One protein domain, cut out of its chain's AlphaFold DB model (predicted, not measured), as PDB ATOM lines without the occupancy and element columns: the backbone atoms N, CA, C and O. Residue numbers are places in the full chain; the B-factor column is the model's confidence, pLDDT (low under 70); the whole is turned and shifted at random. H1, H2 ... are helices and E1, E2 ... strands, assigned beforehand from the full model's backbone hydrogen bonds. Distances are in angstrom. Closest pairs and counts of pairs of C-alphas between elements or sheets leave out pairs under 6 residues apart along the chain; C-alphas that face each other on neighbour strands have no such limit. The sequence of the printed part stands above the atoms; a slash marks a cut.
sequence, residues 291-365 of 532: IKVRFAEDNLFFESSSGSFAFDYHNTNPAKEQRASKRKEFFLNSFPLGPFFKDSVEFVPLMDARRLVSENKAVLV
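What this domain is: This is residues 291 to 365 of the 532 residues of an uncharacterized protein of uncultured archaeon (UniProt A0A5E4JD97). A small sheet of three strands, E4, E1 and E5, with H3 packed over one face makes one end of this domain, and H1 and H2, meeting near their ends as a V, make the other. Between the two ends runs a ribbon of two strands, E2 and E3, close to the middle of the whole. The printed part has 75 residues, with three named helices and five named strands in the order E1 E2 H1 H2 E3 E4 H3 E5; both sheets are antiparallel, and the class is mixed, helices and strands. The whole is compact, with a radius of gyration of the C-alphas of 11.4 A and spans of 30 by 22 by 21 A.

How they stand to each other: Start at E1, residues 291 to 295, the inner strand of the larger sheet. On one side of it look for the edge strand E4, residues 345 to 349, antiparallel to it, with N 291 and O 348 within hydrogen-bond range at 2.8 A. On the other side is the edge strand E5, residues 362 to 364, also antiparallel, with N 294 and O 363 at 2.8 A. H3, residues 350 to 358, is on this sheet at a height over the sheet of 8.2 A. It is over E1, only just over that strand alone, since 2 of its 9 C-alphas fall on E5. It is only just slantwise to the strands, at 31 degrees to E1 on the local plane. E4, H3 and E5 form a split strand-helix-strand unit, two strands of one sheet that are not neighbours, with a helix between them along the chain and E1 between them in the sheet, and its crossover is right-handed. Moving outward, E2, residues 300 to 302, and E3, residues 337 to 340, are antiparallel neighbours, with N 300 and O 340 at 2.9 A. H1, residues 307 to 316, comes closest to E3 at the C-alphas of Ala 310 and Leu 337, 6.2 A apart; with residues 309 to 313 it only grazes the larger sheet. H2, residues 320 to 329, comes closest to E3 at the C-alphas of Arg 323 and Gly 338, 7.2 A apart. H1 and H2 are close but not clearly touching, their closest C-alphas those of His 314 and Lys 320 at 5.9 A, at a steep tilt of 41 degrees, opposite ways. H2 and H3 are apart. In H1, H2 and H3 every O i to N i+4 pair is within hydrogen-bond range.

Where its parts are: Find C-alpha 291 at (5.983, 40.494, 31.436); from there E1 runs 12.2 A to Phe 295. E4 runs 13.4 A from Val 345 to Pro 349, and H3 follows at Leu 350, covering 12.4 A. H1 begins at C-alpha 307, (1.950, 27.392, 22.257), and is 14.3 A long; H2 is 14.2 A. E5 ends at C-alpha 364, (1.096, 45.810, 34.263).

The domain as a whole: The two C-alphas farthest apart are those of Lys 328 and Val 365, at 31.9 A. The printed part has no cut and no long link; the link from H2 to E3, 7 residues, is short and the others are tight. The mean pLDDT of the printed part is 91.7, and no printed residue is under 70.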
ATOM      1  N   ILE A 291       6.489  39.290  30.797       94.06
ATOM      2  CA  ILE A 291       5.983  40.494  31.436       94.06
ATOM      3  C   ILE A 291       5.193  40.097  32.670       94.06
ATOM      4  O   ILE A 291       4.348  39.205  32.636       94.06
ATOM      5  N   LYS A 292       5.489  40.794  33.760       93.50
ATOM      6  CA  LYS A 292       4.844  40.611  35.054       93.50
ATOM      7  C   LYS A 292       3.518  41.366  35.048       93.50
ATOM      8  O   LYS A 292       3.504  42.592  34.896       93.50
ATOM      9  N   VAL A 293       2.418  40.638  35.191       94.25
ATOM     10  CA  VAL A 293       1.056  41.181  35.182       94.25
ATOM     11  C   VAL A 293       0.328  40.804  36.464       94.25
ATOM     12  O   VAL A 293       0.593  39.753  37.040       94.25
ATOM     13  N   ARG A 294      -0.586  41.665  36.911       95.69
ATOM     14  CA  ARG A 294      -1.532  41.394  37.996       95.69
ATOM     15  C   ARG A 294      -2.909  41.149  37.396       95.69
ATOM     16  O   ARG A 294      -3.406  42.017  36.678       95.69
ATOM     17  N   PHE A 295      -3.517  40.003  37.671       96.69
ATOM     18  CA  PHE A 295      -4.834  39.668  37.124       96.69
ATOM     19  C   PHE A 295      -5.965  40.409  37.840       96.69
ATOM     20  O   PHE A 295      -5.911  40.638  39.045       96.69
ATOM     21  N   ALA A 296      -6.991  40.793  37.082       94.81
ATOM     22  CA  ALA A 296      -8.135  41.556  37.583       94.81
ATOM     23  C   ALA A 296      -9.344  40.675  37.957       94.81
ATOM     24  O   ALA A 296     -10.274  41.154  38.607       94.81
ATOM     25  N   GLU A 297      -9.331  39.399  37.563       93.88
ATOM     26  CA  GLU A 297     -10.464  38.475  37.656       93.88
ATOM     27  C   GLU A 297     -10.054  37.145  38.295       93.88
ATOM     28  O   GLU A 297      -8.922  36.685  38.131       93.88
ATOM     29  N   ASP A 298     -10.994  36.513  38.998       94.25
ATOM     30  CA  ASP A 298     -10.811  35.183  39.571       94.25
ATOM     31  C   ASP A 298     -11.069  34.069  38.556       94.25
ATOM     32  O   ASP A 298     -11.983  34.140  37.735       94.25
ATOM     33  N   ASN A 299     -10.308  32.983  38.691       90.00
ATOM     34  CA  ASN A 299     -10.435  31.759  37.905       90.00
ATOM     35  C   ASN A 299     -10.317  31.979  36.381       90.00
ATOM     36  O   ASN A 299     -10.995  31.325  35.584       90.00
ATOM     37  N   LEU A 300      -9.447  32.906  35.973       93.56
ATOM     38  CA  LEU A 300      -9.237  33.252  34.574       93.56
ATOM     39  C   LEU A 300      -8.415  32.175  33.855       93.56
ATOM     40  O   LEU A 300      -7.333  31.789  34.303       93.56
ATOM     41  N   PHE A 301      -8.904  31.760  32.685       94.56
ATOM     42  CA  PHE A 301      -8.163  30.959  31.713       94.56
ATOM     43  C   PHE A 301      -8.081  31.701  30.382       94.56
ATOM     44  O   PHE A 301      -9.049  32.335  29.963       94.56
ATOM     45  N   PHE A 302      -6.960  31.574  29.676       93.50
ATOM     46  CA  PHE A 302      -6.847  32.084  28.308       93.50
ATOM     47  C   PHE A 302      -5.905  31.234  27.449       93.50
ATOM     48  O   PHE A 302      -4.997  30.580  27.962       93.50
ATOM     49  N   GLU A 303      -6.116  31.247  26.131       90.56
ATOM     50  CA  GLU A 303      -5.219  30.591  25.176       90.56
ATOM     51  C   GLU A 303      -4.037  31.515  24.853       90.56
ATOM     52  O   GLU A 303      -4.226  32.618  24.334       90.56
ATOM     53  N   SER A 304      -2.821  31.094  25.204       90.62
ATOM     54  CA  SER A 304      -1.605  31.871  24.942       90.62
ATOM     55  C   SER A 304      -1.325  31.968  23.443       90.62
ATOM     56  O   SER A 304      -1.511  31.006  22.699       90.62
ATOM     57  N   SER A 305      -0.809  33.116  23.006       86.94
ATOM     58  CA  SER A 305      -0.220  33.274  21.670       86.94
ATOM     59  C   SER A 305       1.057  32.442  21.481       86.94
ATOM     60  O   SER A 305       1.460  32.194  20.346       86.94
ATOM     61  N   SER A 306       1.670  31.971  22.572       87.94
ATOM     62  CA  SER A 306       2.845  31.103  22.567       87.94
ATOM     63  C   SER A 306       2.473  29.683  23.001       87.94
ATOM     64  O   SER A 306       2.371  29.364  24.188       87.94
ATOM     65  N   GLY A 307       2.274  28.802  22.015       84.50
ATOM     66  CA  GLY A 307       1.950  27.392  22.257       84.50
ATOM     67  C   GLY A 307       3.063  26.658  23.007       84.50
ATOM     68  O   GLY A 307       2.784  25.826  23.873       84.50
ATOM     69  N   SER A 308       4.316  27.011  22.718       84.31
ATOM     70  CA  SER A 308       5.493  26.574  23.457       84.31
ATOM     71  C   SER A 308       5.400  26.960  24.936       84.31
ATOM     72  O   SER A 308       5.340  26.075  25.791       84.31
ATOM     73  N   PHE A 309       5.273  28.250  25.254       88.25
ATOM     74  CA  PHE A 309       5.144  28.719  26.634       88.25
ATOM     75  C   PHE A 309       3.985  28.037  27.373       88.25
ATOM     76  O   PHE A 309       4.159  27.565  28.493       88.25
ATOM     77  N   ALA A 310       2.821  27.916  26.731       90.00
ATOM     78  CA  ALA A 310       1.660  27.229  27.293       90.00
ATOM     79  C   ALA A 310       1.921  25.755  27.641       90.00
ATOM     80  O   ALA A 310       1.460  25.264  28.676       90.00
ATOM     81  N   PHE A 311       2.660  25.038  26.792       88.25
ATOM     82  CA  PHE A 311       3.020  23.644  27.035       88.25
ATOM     83  C   PHE A 311       3.934  23.498  28.259       88.25
ATOM     84  O   PHE A 311       3.672  22.663  29.130       88.25
ATOM     85  N   ASP A 312       4.963  24.332  28.374       86.31
ATOM     86  CA  ASP A 312       5.862  24.281  29.529       86.31
ATOM     87  C   ASP A 312       5.182  24.762  30.798       86.31
ATOM     88  O   ASP A 312       5.326  24.117  31.836       86.31
ATOM     89  N   TYR A 313       4.378  25.825  30.718       91.19
ATOM     90  CA  TYR A 313       3.554  26.275  31.831       91.19
ATOM     91  C   TYR A 313       2.675  25.125  32.326       91.19
ATOM     92  O   TYR A 313       2.666  24.818  33.518       91.19
ATOM     93  N   HIS A 314       2.005  24.408  31.415       92.00
ATOM     94  CA  HIS A 314       1.207  23.241  31.769       92.00
ATOM     95  C   HIS A 314       2.024  22.176  32.506       92.00
ATOM     96  O   HIS A 314       1.541  21.644  33.503       92.00
ATOM     97  N   ASN A 315       3.246  21.887  32.057       88.75
ATOM     98  CA  ASN A 315       4.093  20.846  32.636       88.75
ATOM     99  C   ASN A 315       4.770  21.238  33.953       88.75
ATOM    100  O   ASN A 315       5.093  20.348  34.742       88.75
ATOM    101  N   THR A 316       4.971  22.527  34.202       89.44
ATOM    102  CA  THR A 316       5.739  23.029  35.353       89.44
ATOM    103  C   THR A 316       4.859  23.576  36.475       89.44
ATOM    104  O   THR A 316       5.282  23.556  37.626       89.44
ATOM    105  N   ASN A 317       3.623  23.986  36.180       91.62
ATOM    106  CA  ASN A 317       2.731  24.611  37.158       91.62
ATOM    107  C   ASN A 317       1.695  23.639  37.756       91.62
ATOM    108  O   ASN A 317       1.308  22.654  37.108       91.62
ATOM    109  N   PRO A 318       1.170  23.927  38.965       89.69
ATOM    110  CA  PRO A 318       0.051  23.189  39.566       89.69
ATOM    111  C   PRO A 318      -1.227  23.289  38.712       89.69
ATOM    112  O   PRO A 318      -1.278  24.082  37.780       89.69
ATOM    113  N   ALA A 319      -2.265  22.490  38.995       92.50
ATOM    114  CA  ALA A 319      -3.558  22.466  38.274       92.50
ATOM    115  C   ALA A 319      -3.537  21.943  36.813       92.50
ATOM    116  O   ALA A 319      -4.342  22.352  35.970       92.50
ATOM    117  N   LYS A 320      -2.655  20.979  36.505       93.81
ATOM    118  CA  LYS A 320      -2.572  20.338  35.174       93.81
ATOM    119  C   LYS A 320      -3.901  19.751  34.700       93.81
ATOM    120  O   LYS A 320      -4.291  19.952  33.552       93.81
ATOM    121  N   GLU A 321      -4.600  19.045  35.586       93.94
ATOM    122  CA  GLU A 321      -5.862  18.368  35.274       93.94
ATOM    123  C   GLU A 321      -6.963  19.356  34.883       93.94
ATOM    124  O   GLU A 321      -7.663  19.132  33.897       93.94
ATOM    125  N   GLN A 322      -7.057  20.493  35.579       93.62
ATOM    126  CA  GLN A 322      -8.024  21.543  35.255       93.62
ATOM    127  C   GLN A 322      -7.753  22.138  33.871       93.62
ATOM    128  O   GLN A 322      -8.670  22.238  33.055       93.62
ATOM    129  N   ARG A 323      -6.487  22.446  33.552       94.25
ATOM    130  CA  ARG A 323      -6.096  22.905  32.207       94.25
ATOM    131  C   ARG A 323      -6.401  21.867  31.127       94.25
ATOM    132  O   ARG A 323      -6.885  22.224  30.056       94.25
ATOM    133  N   ALA A 324      -6.135  20.587  31.391       92.50
ATOM    134  CA  ALA A 324      -6.434  19.505  30.454       92.50
ATOM    135  C   ALA A 324      -7.947  19.334  30.235       92.50
ATOM    136  O   ALA A 324      -8.377  19.113  29.103       92.50
ATOM    137  N   SER A 325      -8.749  19.481  31.293       93.81
ATOM    138  CA  SER A 325     -10.212  19.484  31.214       93.81
ATOM    139  C   SER A 325     -10.713  20.664  30.387       93.81
ATOM    140  O   SER A 325     -11.441  20.454  29.421       93.81
ATOM    141  N   LYS A 326     -10.254  21.889  30.683       92.44
ATOM    142  CA  LYS A 326     -10.638  23.101  29.944       92.44
ATOM    143  C   LYS A 326     -10.257  23.037  28.469       92.44
ATOM    144  O   LYS A 326     -11.064  23.374  27.611       92.44
ATOM    145  N   ARG A 327      -9.061  22.530  28.154       91.19
ATOM    146  CA  ARG A 327      -8.644  22.298  26.766       91.19
ATOM    147  C   ARG A 327      -9.627  21.394  26.016       91.19
ATOM    148  O   ARG A 327      -9.966  21.696  24.879       91.19
ATOM    149  N   LYS A 328     -10.071  20.293  26.636       90.44
ATOM    150  CA  LYS A 328     -11.041  19.364  26.032       90.44
ATOM    151  C   LYS A 328     -12.434  19.983  25.918       90.44
ATOM    152  O   LYS A 328     -13.057  19.843  24.875       90.44
ATOM    153  N   GLU A 329     -12.890  20.666  26.965       91.69
ATOM    154  CA  GLU A 329     -14.199  21.330  27.041       91.69
ATOM    155  C   GLU A 329     -14.384  22.358  25.917       91.69
ATOM    156  O   GLU A 329     -15.425  22.379  25.266       91.69
ATOM    157  N   PHE A 330     -13.351  23.162  25.645       86.19
ATOM    158  CA  PHE A 330     -13.389  24.235  24.645       86.19
ATOM    159  C   PHE A 330     -12.692  23.888  23.324       86.19
ATOM    160  O   PHE A 330     -12.539  24.760  22.474       86.19
ATOM    161  N   PHE A 331     -12.267  22.633  23.137       82.19
ATOM    162  CA  PHE A 331     -11.534  22.174  21.948       82.19
ATOM    163  C   PHE A 331     -10.327  23.062  21.587       82.19
ATOM    164  O   PHE A 331     -10.068  23.331  20.414       82.19
ATOM    165  N   LEU A 332      -9.583  23.524  22.599       82.25
ATOM    166  CA  LEU A 332      -8.450  24.431  22.403       82.25
ATOM    167  C   LEU A 332      -7.277  23.714  21.723       82.25
ATOM    168  O   LEU A 332      -6.955  22.554  22.023       82.25
ATOM    169  N   ASN A 333      -6.589  24.443  20.846       76.56
ATOM    170  CA  ASN A 333      -5.434  23.920  20.123       76.56
ATOM    171  C   ASN A 333      -4.249  23.706  21.074       76.56
ATOM    172  O   ASN A 333      -3.532  22.708  20.966       76.56
ATOM    173  N   SER A 334      -4.093  24.601  22.050       83.50
ATOM    174  CA  SER A 334      -3.058  24.550  23.085       83.50
ATOM    175  C   SER A 334      -3.642  24.401  24.497       83.50
ATOM    176  O   SER A 334      -4.856  24.438  24.705       83.50
ATOM    177  N   PHE A 335      -2.782  24.151  25.489       89.88
ATOM    178  CA  PHE A 335      -3.214  24.179  26.887       89.88
ATOM    179  C   PHE A 335      -3.473  25.632  27.310       89.88
ATOM    180  O   PHE A 335      -2.616  26.477  27.066       89.88
ATOM    181  N   PRO A 336      -4.610  25.948  27.951       93.62
ATOM    182  CA  PRO A 336      -4.836  27.301  28.437       93.62
ATOM    183  C   PRO A 336      -3.881  27.612  29.592       93.62
ATOM    184  O   PRO A 336      -3.535  26.722  30.372       93.62
ATOM    185  N   LEU A 337      -3.497  28.877  29.731       94.56
ATOM    186  CA  LEU A 337      -2.841  29.374  30.937       94.56
ATOM    187  C   LEU A 337      -3.886  29.576  32.045       94.56
ATOM    188  O   LEU A 337      -5.057  29.815  31.748       94.56
ATOM    189  N   GLY A 338      -3.466  29.447  33.307       93.75
ATOM    190  CA  GLY A 338      -4.331  29.544  34.489       93.75
ATOM    191  C   GLY A 338      -4.611  28.202  35.198       93.75
ATOM    192  O   GLY A 338      -3.935  27.198  34.917       93.75
ATOM    193  N   PRO A 339      -5.583  28.160  36.131       94.69
ATOM    194  CA  PRO A 339      -6.421  29.289  36.549       94.69
ATOM    195  C   PRO A 339      -5.593  30.390  37.214       94.69
ATOM    196  O   PRO A 339      -4.706  30.095  38.014       94.69
ATOM    197  N   PHE A 340      -5.886  31.642  36.880       95.50
ATOM    198  CA  PHE A 340      -5.350  32.806  37.581       95.50
ATOM    199  C   PHE A 340      -6.412  33.411  38.484       95.50
ATOM    200  O   PHE A 340      -7.599  33.322  38.180       95.50
ATOM    201  N   PHE A 341      -5.985  34.001  39.594       95.12
ATOM    202  CA  PHE A 341      -6.887  34.580  40.581       95.12
ATOM    203  C   PHE A 341      -6.715  36.087  40.628       95.12
ATOM    204  O   PHE A 341      -5.670  36.622  40.253       95.12
ATOM    205  N   LYS A 342      -7.744  36.780  41.099       95.12
ATOM    206  CA  LYS A 342      -7.694  38.223  41.228       95.12
ATOM    207  C   LYS A 342      -6.521  38.616  42.124       95.12
ATOM    208  O   LYS A 342      -6.236  37.969  43.129       95.12
ATOM    209  N   ASP A 343      -5.815  39.660  41.709       93.12
ATOM    210  CA  ASP A 343      -4.608  40.189  42.340       93.12
ATOM    211  C   ASP A 343      -3.386  39.248  42.322       93.12
ATOM    212  O   ASP A 343      -2.302  39.661  42.750       93.12
ATOM    213  N   SER A 344      -3.493  38.036  41.751       93.38
ATOM    214  CA  SER A 344      -2.335  37.163  41.548       93.38
ATOM    215  C   SER A 344      -1.385  37.776  40.524       93.38
ATOM    216  O   SER A 344      -1.807  38.355  39.516       93.38
ATOM    217  N   VAL A 345      -0.084  37.658  40.790       93.06
ATOM    218  CA  VAL A 345       0.965  38.251  39.960       93.06
ATOM    219  C   VAL A 345       1.773  37.154  39.295       93.06
ATOM    220  O   VAL A 345       2.370  36.332  39.979       93.06
ATOM    221  N   GLU A 346       1.824  37.179  37.968       93.56
ATOM    222  CA  GLU A 346       2.432  36.116  37.169       93.56
ATOM    223  C   GLU A 346       3.206  36.677  35.980       93.56
ATOM    224  O   GLU A 346       2.968  37.800  35.523       93.56
ATOM    225  N   PHE A 347       4.119  35.862  35.458       93.19
ATOM    226  CA  PHE A 347       4.806  36.134  34.205       93.19
ATOM    227  C   PHE A 347       4.031  35.545  33.031       93.19
ATOM    228  O   PHE A 347       3.755  34.347  32.985       93.19
ATOM    229  N   VAL A 348       3.730  36.386  32.046       94.19
ATOM    230  CA  VAL A 348       3.107  35.968  30.785       94.19
ATOM    231  C   VAL A 348       3.899  36.518  29.593       94.19
ATOM    232  O   VAL A 348       4.562  37.551  29.726       94.19
ATOM    233  N   PRO A 349       3.860  35.867  28.417       93.31
ATOM    234  CA  PRO A 349       4.526  36.370  27.218       93.31
ATOM    235  C   PRO A 349       4.102  37.802  26.868       93.31
ATOM    236  O   PRO A 349       2.945  38.175  27.052       93.31
ATOM    237  N   LEU A 350       5.016  38.598  26.306       92.75
ATOM    238  CA  LEU A 350       4.781  40.011  25.968       92.75
ATOM    239  C   LEU A 350       3.495  40.257  25.164       92.75
ATOM    240  O   LEU A 350       2.763  41.207  25.444       92.75
ATOM    241  N   MET A 351       3.217  39.412  24.170       90.69
ATOM    242  CA  MET A 351       2.011  39.541  23.347       90.69
ATOM    243  C   MET A 351       0.737  39.276  24.159       90.69
ATOM    244  O   MET A 351      -0.229  40.029  24.044       90.69
ATOM    245  N   ASP A 352       0.760  38.271  25.037       93.31
ATOM    246  CA  ASP A 352      -0.368  37.957  25.916       93.31
ATOM    247  C   ASP A 352      -0.586  39.057  26.955       93.31
ATOM    248  O   ASP A 352      -1.727  39.448  27.186       93.31
ATOM    249  N   ALA A 353       0.489  39.608  27.528       93.88
ATOM    250  CA  ALA A 353       0.411  40.730  28.461       93.88
ATOM    251  C   ALA A 353      -0.293  41.933  27.828       93.88
ATOM    252  O   ALA A 353      -1.222  42.485  28.413       93.88
ATOM    253  N   ARG A 354       0.109  42.312  26.606       91.94
ATOM    254  CA  ARG A 354      -0.518  43.416  25.864       91.94
ATOM    255  C   ARG A 354      -2.003  43.160  25.623       91.94
ATOM    256  O   ARG A 354      -2.814  44.049  25.875       91.94
ATOM    257  N   ARG A 355      -2.362  41.944  25.195       92.81
ATOM    258  CA  ARG A 355      -3.758  41.559  24.963       92.81
ATOM    259  C   ARG A 355      -4.581  41.610  26.253       92.81
ATOM    260  O   ARG A 355      -5.600  42.290  26.289       92.81
ATOM    261  N   LEU A 356      -4.119  40.968  27.325       94.81
ATOM    262  CA  LEU A 356      -4.818  40.935  28.617       94.81
ATOM    263  C   LEU A 356      -5.042  42.333  29.197       94.81
ATOM    264  O   LEU A 356      -6.113  42.604  29.736       94.81
ATOM    265  N   VAL A 357      -4.055  43.221  29.063       93.62
ATOM    266  CA  VAL A 357      -4.177  44.621  29.487       93.62
ATOM    267  C   VAL A 357      -5.194  45.366  28.625       93.62
ATOM    268  O   VAL A 357      -6.045  46.063  29.166       93.62
ATOM    269  N   SER A 358      -5.172  45.176  27.301       93.12
ATOM    270  CA  SER A 358      -6.155  45.798  26.398       93.12
ATOM    271  C   SER A 358      -7.593  45.319  26.636       93.12
ATOM    272  O   SER A 358      -8.540  46.075  26.436       93.12
ATOM    273  N   GLU A 359      -7.756  44.083  27.115       94.50
ATOM    274  CA  GLU A 359      -9.042  43.482  27.479       94.50
ATOM    275  C   GLU A 359      -9.471  43.803  28.924       94.50
ATOM    276  O   GLU A 359     -10.504  43.312  29.369       94.50
ATOM    277  N   ASN A 360      -8.701  44.611  29.665       95.00
ATOM    278  CA  ASN A 360      -8.902  44.913  31.091       95.00
ATOM    279  C   ASN A 360      -8.903  43.680  32.023       95.00
ATOM    280  O   ASN A 360      -9.406  43.748  33.141       95.00
ATOM    281  N   LYS A 361      -8.306  42.562  31.595       95.69
ATOM    282  CA  LYS A 361      -8.193  41.320  32.387       95.69
ATOM    283  C   LYS A 361      -6.954  41.281  33.276       95.69
ATOM    284  O   LYS A 361      -6.869  40.466  34.196       95.69
ATOM    285  N   ALA A 362      -5.975  42.137  32.998       95.44
ATOM    286  CA  ALA A 362      -4.771  42.274  33.801       95.44
ATOM    287  C   ALA A 362      -4.227  43.708  33.761       95.44
ATOM    288  O   ALA A 362      -4.533  44.480  32.855       95.44
ATOM    289  N   VAL A 363      -3.380  44.053  34.727       93.94
ATOM    290  CA  VAL A 363      -2.665  45.331  34.804       93.94
ATOM    291  C   VAL A 363      -1.163  45.061  34.862       93.94
ATOM    292  O   VAL A 363      -0.717  44.109  35.504       93.94
ATOM    293  N   LEU A 364      -0.364  45.894  34.195       91.31
ATOM    294  CA  LEU A 364       1.096  45.810  34.263       91.31
ATOM    295  C   LEU A 364       1.584  46.126  35.680       91.31
ATOM    296  O   LEU A 364       1.204  47.139  36.269       91.31
ATOM    297  N   VAL A 365       2.474  45.291  36.214       87.25
ATOM    298  CA  VAL A 365       3.138  45.579  37.488       87.25
ATOM    299  C   VAL A 365       4.306  46.522  37.209       87.25
ATOM    300  O   VAL A 365       5.278  46.125  36.574       87.25
TER     301      VAL A 365